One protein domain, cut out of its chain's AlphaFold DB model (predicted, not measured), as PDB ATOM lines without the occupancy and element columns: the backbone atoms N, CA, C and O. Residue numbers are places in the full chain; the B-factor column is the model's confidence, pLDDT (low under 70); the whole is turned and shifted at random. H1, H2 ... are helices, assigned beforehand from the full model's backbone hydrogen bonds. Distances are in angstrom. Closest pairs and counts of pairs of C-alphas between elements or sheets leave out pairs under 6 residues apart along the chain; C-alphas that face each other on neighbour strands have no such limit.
ATOM      1  N   VAL A  13       4.108  20.475 -58.311       93.88
ATOM      2  CA  VAL A  13       5.503  20.087 -58.063       93.88
ATOM      3  C   VAL A  13       6.466  20.949 -58.878       93.88
ATOM      4  O   VAL A  13       7.481  21.390 -58.342       93.88
ATOM      5  N   THR A  14       6.153  21.253 -60.139       93.19
ATOM      6  CA  THR A  14       6.994  22.111 -60.983       93.19
ATOM      7  C   THR A  14       7.044  23.550 -60.475       93.19
ATOM      8  O   THR A  14       8.128  24.128 -60.413       93.19
ATOM      9  N   ILE A  15       5.911  24.133 -60.075       94.75
ATOM     10  CA  ILE A  15       5.867  25.508 -59.554       94.75
ATOM     11  C   ILE A  15       6.615  25.599 -58.224       94.75
ATOM     12  O   ILE A  15       7.473  26.464 -58.056       94.75
ATOM     13  N   VAL A  16       6.328  24.688 -57.293       95.44
ATOM     14  CA  VAL A  16       6.965  24.672 -55.970       95.44
ATOM     15  C   VAL A  16       8.457  24.371 -56.100       95.44
ATOM     16  O   VAL A  16       9.279  25.078 -55.521       95.44
ATOM     17  N   GLY A  17       8.827  23.381 -56.912       95.50
ATOM     18  CA  GLY A  17      10.221  23.038 -57.185       95.50
ATOM     19  C   GLY A  17      10.981  24.177 -57.862       95.50
ATOM     20  O   GLY A  17      12.099  24.495 -57.460       95.50
ATOM     21  N   GLY A  18      10.364  24.850 -58.836       94.81
ATOM     22  CA  GLY A  18      10.929  26.026 -59.498       94.81
ATOM     23  C   GLY A  18      11.137  27.193 -58.533       94.81
ATOM     24  O   GLY A  18      12.221  27.777 -58.497       94.81
ATOM     25  N   ALA A  19      10.140  27.493 -57.697       95.50
ATOM     26  CA  ALA A  19      10.228  28.541 -56.684       95.50
ATOM     27  C   ALA A  19      11.323  28.245 -55.648       95.50
ATOM     28  O   ALA A  19      12.149  29.113 -55.361       95.50
ATOM     29  N   LEU A  20      11.388  27.010 -55.139       96.69
ATOM     30  CA  LEU A  20      12.432  26.568 -54.211       96.69
ATOM     31  C   LEU A  20      13.824  26.616 -54.851       96.69
ATOM     32  O   LEU A  20      14.775  27.064 -54.212       96.69
ATOM     33  N   GLY A  21      13.950  26.217 -56.118       96.38
ATOM     34  CA  GLY A  21      15.206  26.291 -56.863       96.38
ATOM     35  C   GLY A  21      15.704  27.729 -57.038       96.38
ATOM     36  O   GLY A  21      16.883  28.013 -56.807       96.38
ATOM     37  N   LEU A  22      14.809  28.658 -57.384       96.19
ATOM     38  CA  LEU A  22      15.131  30.084 -57.490       96.19
ATOM     39  C   LEU A  22      15.525  30.680 -56.135       96.19
ATOM     40  O   LEU A  22      16.527  31.393 -56.055       96.19
ATOM     41  N   LEU A  23      14.799  30.337 -55.069       96.38
ATOM     42  CA  LEU A  23      15.125  30.730 -53.698       96.38
ATOM     43  C   LEU A  23      16.506  30.223 -53.280       96.38
ATOM     44  O   LEU A  23      17.339  31.010 -52.838       96.38
ATOM     45  N   ALA A  24      16.794  28.938 -53.481       94.75
ATOM     46  CA  ALA A  24      18.092  28.359 -53.153       94.75
ATOM     47  C   ALA A  24      19.227  29.041 -53.932       94.75
ATOM     48  O   ALA A  24      20.283  29.353 -53.373       94.75
ATOM     49  N   ARG A  25      19.013  29.346 -55.216       95.62
ATOM     50  CA  ARG A  25      19.988  30.075 -56.037       95.62
ATOM     51  C   ARG A  25      20.196  31.510 -55.547       95.62
ATOM     52  O   ARG A  25      21.337  31.970 -55.498       95.62
ATOM     53  N   ALA A  26      19.132  32.204 -55.156       95.19
ATOM     54  CA  ALA A  26      19.214  33.551 -54.599       95.19
ATOM     55  C   ALA A  26      19.959  33.559 -53.255       95.19
ATOM     56  O   ALA A  26      20.896  34.337 -53.083       95.19
ATOM     57  N   VAL A  27      19.616  32.643 -52.344       94.81
ATOM     58  CA  VAL A  27      20.252  32.507 -51.024       94.81
ATOM     59  C   VAL A  27      21.730  32.159 -51.163       94.81
ATOM     60  O   VAL A  27      22.576  32.805 -50.551       94.81
ATOM     61  N   THR A  28      22.079  31.184 -52.004       93.62
ATOM     62  CA  THR A  28      23.485  30.805 -52.219       93.62
ATOM     63  C   THR A  28      24.284  31.919 -52.893       93.62
ATOM     64  O   THR A  28      25.434  32.162 -52.520       93.62
ATOM     65  N   GLY A  29      23.688  32.644 -53.845       92.50
ATOM     66  CA  GLY A  29      24.292  33.822 -54.463       92.50
ATOM     67  C   GLY A  29      24.538  34.950 -53.458       92.50
ATOM     68  O   GLY A  29      25.635  35.512 -53.418       92.50
ATOM     69  N   LEU A  30      23.550  35.244 -52.611       92.94
ATOM     70  CA  LEU A  30      23.645  36.263 -51.570       92.94
ATOM     71  C   LEU A  30      24.680  35.882 -50.508       92.94
ATOM     72  O   LEU A  30      25.548  36.688 -50.194       92.94
ATOM     73  N   ALA A  31      24.670  34.635 -50.035       90.12
ATOM     74  CA  ALA A  31      25.638  34.137 -49.062       90.12
ATOM     75  C   ALA A  31      27.083  34.278 -49.566       90.12
ATOM     76  O   ALA A  31      27.964  34.685 -48.815       90.12
ATOM     77  N   ARG A  32      27.344  34.004 -50.853       89.06
ATOM     78  CA  ARG A  32      28.677  34.209 -51.449       89.06
ATOM     79  C   ARG A  32      29.100  35.678 -51.448       89.06
ATOM     80  O   ARG A  32      30.275  35.959 -51.230       89.06
ATOM     81  N   ARG A  33      28.171  36.608 -51.689       89.88
ATOM     82  CA  ARG A  33      28.453  38.052 -51.631       89.88
ATOM     83  C   ARG A  33      28.710  38.505 -50.197       89.88
ATOM     84  O   ARG A  33      29.703  39.179 -49.958       89.88
ATOM     85  N   LEU A  34      27.886  38.066 -49.248       89.56
ATOM     86  CA  LEU A  34      28.029  38.415 -47.833       89.56
ATOM     87  C   LEU A  34      29.343  37.914 -47.230       89.56
ATOM     88  O   LEU A  34      29.957  38.638 -46.459       89.56
ATOM     89  N   ARG A  35      29.842  36.740 -47.638       86.94
ATOM     90  CA  ARG A  35      31.176  36.270 -47.216       86.94
ATOM     91  C   ARG A  35      32.295  37.239 -47.602       86.94
ATOM     92  O   ARG A  35      33.218  37.433 -46.825       86.94
ATOM     93  N   ARG A  36      32.208  37.883 -48.773       82.25
ATOM     94  CA  ARG A  36      33.191  38.908 -49.171       82.25
ATOM     95  C   ARG A  36      33.091  40.159 -48.305       82.25
ATOM     96  O   ARG A  36      34.118  40.728 -47.962       82.25
ATOM     97  N   LEU A  37      31.871  40.567 -47.949       86.75
ATOM     98  CA  LEU A  37      31.664  41.689 -47.033       86.75
ATOM     99  C   LEU A  37      32.185  41.364 -45.630       86.75
ATOM    100  O   LEU A  37      32.753  42.246 -45.008       86.75
ATOM    101  N   SER A  38      32.052  40.118 -45.161       83.81
ATOM    102  CA  SER A  38      32.634  39.684 -43.884       83.81
ATOM    103  C   SER A  38      34.140  39.906 -43.867       83.81
ATOM    104  O   SER A  38      34.616  40.628 -43.012       83.81
ATOM    105  N   HIS A  39      34.867  39.399 -44.868       82.06
ATOM    106  CA  HIS A  39      36.318  39.600 -44.938       82.06
ATOM    107  C   HIS A  39      36.713  41.078 -44.991       82.06
ATOM    108  O   HIS A  39      37.700  41.474 -44.386       82.06
ATOM    109  N   PHE A  40      35.928  41.909 -45.682       85.06
ATOM    110  CA  PHE A  40      36.147  43.353 -45.676       85.06
ATOM    111  C   PHE A  40      35.921  43.974 -44.291       85.06
ATOM    112  O   PHE A  40      36.692  44.831 -43.877       85.06
ATOM    113  N   LEU A  41      34.871  43.559 -43.575       85.00
ATOM    114  CA  LEU A  41      34.590  44.028 -42.218       85.00
ATOM    115  C   LEU A  41      35.649  43.546 -41.220       85.00
ATOM    116  O   LEU A  41      36.017  44.312 -40.334       85.00
ATOM    117  N   ASP A  42      36.158  42.326 -41.392       82.81
ATOM    118  CA  ASP A  42      37.244  41.761 -40.589       82.81
ATOM    119  C   ASP A  42      38.531  42.587 -40.783       82.81
ATOM    120  O   ASP A  42      39.128  43.042 -39.811       82.81
ATOM    121  N   ASP A  43      38.901  42.905 -42.028       80.44
ATOM    122  CA  ASP A  43      40.047  43.778 -42.326       80.44
ATOM    123  C   ASP A  43      39.826  45.233 -41.858       80.44
ATOM    124  O   ASP A  43      40.772  45.926 -41.471       80.44
ATOM    125  N   TRP A  44      38.583  45.722 -41.896       84.12
ATOM    126  CA  TRP A  44      38.231  47.074 -41.462       84.12
ATOM    127  C   TRP A  44      38.325  47.235 -39.944       84.12
ATOM    128  O   TRP A  44      38.905  48.214 -39.465       84.12
ATOM    129  N   ASN A  45      37.779  46.280 -39.190       84.69
ATOM    130  CA  ASN A  45      37.826  46.275 -37.729       84.69
ATOM    131  C   ASN A  45      39.204  45.868 -37.196       84.69
ATOM    132  O   ASN A  45      39.589  46.310 -36.116       84.69
ATOM    133  N   GLY A  46      39.970  45.103 -37.976       82.88
ATOM    134  CA  GLY A  46      41.220  44.498 -37.537       82.88
ATOM    135  C   GLY A  46      40.993  43.135 -36.892       82.88
ATOM    136  O   GLY A  46      39.867  42.733 -36.594       82.88
ATOM    137  N   GLU A  47      42.086  42.412 -36.673       80.06
ATOM    138  CA  GLU A  47      42.047  41.087 -36.058       80.06
ATOM    139  C   GLU A  47      42.657  41.143 -34.657       80.06
ATOM    140  O   GLU A  47      43.808  41.554 -34.485       80.06
ATOM    141  N   GLU A  48      41.895  40.686 -33.661       73.00
ATOM    142  CA  GLU A  48      42.375  40.560 -32.284       73.00
ATOM    143  C   GLU A  48      43.578  39.607 -32.188       73.00
ATOM    144  O   GLU A  48      43.734  38.667 -32.976       73.00
ATOM    145  N   ALA A  49      44.436  39.839 -31.191       79.06
ATOM    146  CA  ALA A  49      45.568  38.964 -30.922       79.06
ATOM    147  C   ALA A  49      45.073  37.558 -30.552       79.06
ATOM    148  O   ALA A  49      44.287  37.380 -29.621       79.06
ATOM    149  N   ARG A  50      45.568  36.544 -31.263       80.50
ATOM    150  CA  ARG A  50      45.240  35.128 -31.031       80.50
ATOM    151  C   ARG A  50      46.517  34.397 -30.609       80.50
ATOM    152  O   ARG A  50      47.599  34.831 -31.007       80.50
ATOM    153  N   PRO A  51      46.457  33.290 -29.849       79.75
ATOM    154  CA  PRO A  51      47.663  32.552 -29.470       79.75
ATOM    155  C   PRO A  51      48.508  32.180 -30.701       79.75
ATOM    156  O   PRO A  51      48.059  31.436 -31.569       79.75
ATOM    157  N   GLY A  52      49.720  32.736 -30.792       82.94
ATOM    158  CA  GLY A  52      50.643  32.526 -31.916       82.94
ATOM    159  C   GLY A  52      50.442  33.432 -33.142       82.94
ATOM    160  O   GLY A  52      51.229  33.326 -34.079       82.94
ATOM    161  N   VAL A  53      49.456  34.338 -33.150       78.38
ATOM    162  CA  VAL A  53      49.213  35.294 -34.246       78.38
ATOM    163  C   VAL A  53      49.252  36.728 -33.701       78.38
ATOM    164  O   VAL A  53      48.453  37.060 -32.820       78.38
ATOM    165  N   PRO A  54      50.163  37.588 -34.195       79.06
ATOM    166  CA  PRO A  54      50.250  38.969 -33.741       79.06
ATOM    167  C   PRO A  54      48.993  39.754 -34.122       79.06
ATOM    168  O   PRO A  54      48.369  39.492 -35.151       79.06
ATOM    169  N   PHE A  55      48.657  40.736 -33.289       83.50
ATOM    170  CA  PHE A  55      47.570  41.678 -33.542       83.50
ATOM    171  C   PHE A  55      47.738  42.360 -34.906       83.50
ATOM    172  O   PHE A  55      48.836  42.824 -35.240       83.50
ATOM    173  N   ARG A  56      46.652  42.447 -35.682       83.81
ATOM    174  CA  ARG A  56      46.631  43.186 -36.946       83.81
ATOM    175  C   ARG A  56      45.720  44.409 -36.789       83.81
ATOM    176  O   ARG A  56      44.506  44.227 -36.698       83.81
ATOM    177  N   PRO A  57      46.279  45.633 -36.797       84.81
ATOM    178  CA  PRO A  57      45.503  46.843 -36.563       84.81
ATOM    179  C   PRO A  57      44.478  47.063 -37.674       84.81
ATOM    180  O   PRO A  57      44.791  46.936 -38.864       84.81
ATOM    181  N   GLY A  58      43.265  47.422 -37.263       88.50
ATOM    182  CA  GLY A  58      42.167  47.755 -38.165       88.50
ATOM    183  C   GLY A  58      42.393  49.069 -38.908       88.50
ATOM    184  O   GLY A  58      43.328  49.831 -38.640       88.50
ATOM    185  N   PHE A  59      41.506  49.375 -39.851       88.00
ATOM    186  CA  PHE A  59      41.597  50.592 -40.657       88.00
ATOM    187  C   PHE A  59      41.561  51.862 -39.796       88.00
ATOM    188  O   PHE A  59      42.394  52.745 -39.986       88.00
ATOM    189  N   ALA A  60      40.648  51.936 -38.823       86.19
ATOM    190  CA  ALA A  60      40.503  53.110 -37.959       86.19
ATOM    191  C   ALA A  60      41.774  53.404 -37.145       86.19
ATOM    192  O   ALA A  60      42.201  54.552 -37.051       86.19
ATOM    193  N   GLU A  61      42.422  52.367 -36.616       87.38
ATOM    194  CA  GLU A  61      43.660  52.502 -35.847       87.38
ATOM    195  C   GLU A  61      44.833  52.931 -36.734       87.38
ATOM    196  O   GLU A  61      45.599  53.829 -36.383       87.38
ATOM    197  N   ARG A  62      44.932  52.366 -37.942       88.69
ATOM    198  CA  ARG A  62      45.934  52.782 -38.934       88.69
ATOM    199  C   ARG A  62      45.753  54.242 -39.348       88.69
ATOM    200  O   ARG A  62      46.744  54.956 -39.478       88.69
ATOM    201  N   VAL A  63      44.512  54.692 -39.544       91.81
ATOM    202  CA  VAL A  63      44.211  56.101 -39.840       91.81
ATOM    203  C   VAL A  63      44.577  56.991 -38.657       91.81
ATOM    204  O   VAL A  63      45.220  58.014 -38.866       91.81
ATOM    205  N   ALA A  64      44.262  56.587 -37.425       88.94
ATOM    206  CA  ALA A  64      44.625  57.347 -36.231       88.94
ATOM    207  C   ALA A  64      46.148  57.537 -36.093       88.94
ATOM    208  O   ALA A  64      46.600  58.636 -35.769       88.94
ATOM    209  N   LEU A  65      46.945  56.506 -36.402       88.94
ATOM    210  CA  LEU A  65      48.411  56.603 -36.425       88.94
ATOM    211  C   LEU A  65      48.905  57.607 -37.473       88.94
ATOM    212  O   LEU A  65      49.762  58.437 -37.181       88.94
ATOM    213  N   ILE A  66      48.339  57.573 -38.682       91.12
ATOM    214  CA  ILE A  66      48.676  58.540 -39.735       91.12
ATOM    215  C   ILE A  66      48.284  59.956 -39.301       91.12
ATOM    216  O   ILE A  66      49.060  60.894 -39.458       91.12
ATOM    217  N   GLU A  67      47.096  60.130 -38.725       91.31
ATOM    218  CA  GLU A  67      46.648  61.430 -38.236       91.31
ATOM    219  C   GLU A  67      47.556  61.997 -37.141       91.31
ATOM    220  O   GLU A  67      47.766  63.211 -37.110       91.31
ATOM    221  N   ALA A  68      48.099  61.150 -36.265       91.19
ATOM    222  CA  ALA A  68      49.040  61.570 -35.231       91.19
ATOM    223  C   ALA A  68      50.332  62.151 -35.832       91.19
ATOM    224  O   ALA A  68      50.846  63.148 -35.328       91.19
ATOM    225  N   GLU A  69      50.811  61.595 -36.948       92.00
ATOM    226  CA  GLU A  69      51.990  62.101 -37.668       92.00
ATOM    227  C   GLU A  69      51.731  63.414 -38.425       92.00
ATOM    228  O   GLU A  69      52.636  64.228 -38.635       92.00
ATOM    229  N   LEU A  70      50.482  63.645 -38.832       92.19
ATOM    230  CA  LEU A  70      50.071  64.840 -39.576       92.19
ATOM    231  C   LEU A  70      49.623  65.997 -38.668       92.19
ATOM    232  O   LEU A  70      49.402  67.120 -39.136       92.19
ATOM    233  N   LYS A  71      49.491  65.758 -37.364       89.25
ATOM    234  CA  LYS A  71      49.177  66.780 -36.359       89.25
ATOM    235  C   LYS A  71      50.453  67.190 -35.606       89.25
ATOM    236  O   LYS A  71      51.424  66.434 -35.571       89.25
TER     237      LYS A  71
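This is residues 13 to 71 of the 130 residues of an uncharacterized protein of Nonomuraea endophytica (UniProt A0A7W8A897). What is the picture? A long helix, H1, makes most of the length; the link then folds back on itself as a narrow side loop, and the shorter H2 runs on beyond H1's end in a similar direction. What is its make-up? The printed part has 59 residues with two named helices, H1 then H2, and no named strand: all helix. It is extended, with a radius of gyration of the C-alphas of 20.3 A and spans of 66 by 31 by 8 A.

Where do the helices meet? H1, residues 13 to 45, touches H2, residues 59 to 70, with residues 43 to 45 alone, and H2 with 59 to 60 alone; the closest C-alphas, of Trp 44 and Phe 59, are 4.9 A apart. How do they run? They run the same way, at a shallow tilt of 29 degrees. Are their backbones whole? Every O i to N i+4 pair is within hydrogen-bond range in H2, and 28 of 29 in H1.

Where does H1 begin? C-alpha 13 is at (5.503, 20.087, -58.063), and H1 is 46.3 A long. Where does H2 end? C-alpha 70 is at (50.071, 64.840, -39.576), 16.6 A from C-alpha 59.

How large is it? The two C-alphas farthest apart, of Val 13 and Lys 71, are 67.5 A apart. Is it continuous and confident? The printed part has no cut, H1 to H2 is a long link of 13 residues, and no printed residue is under pLDDT 70.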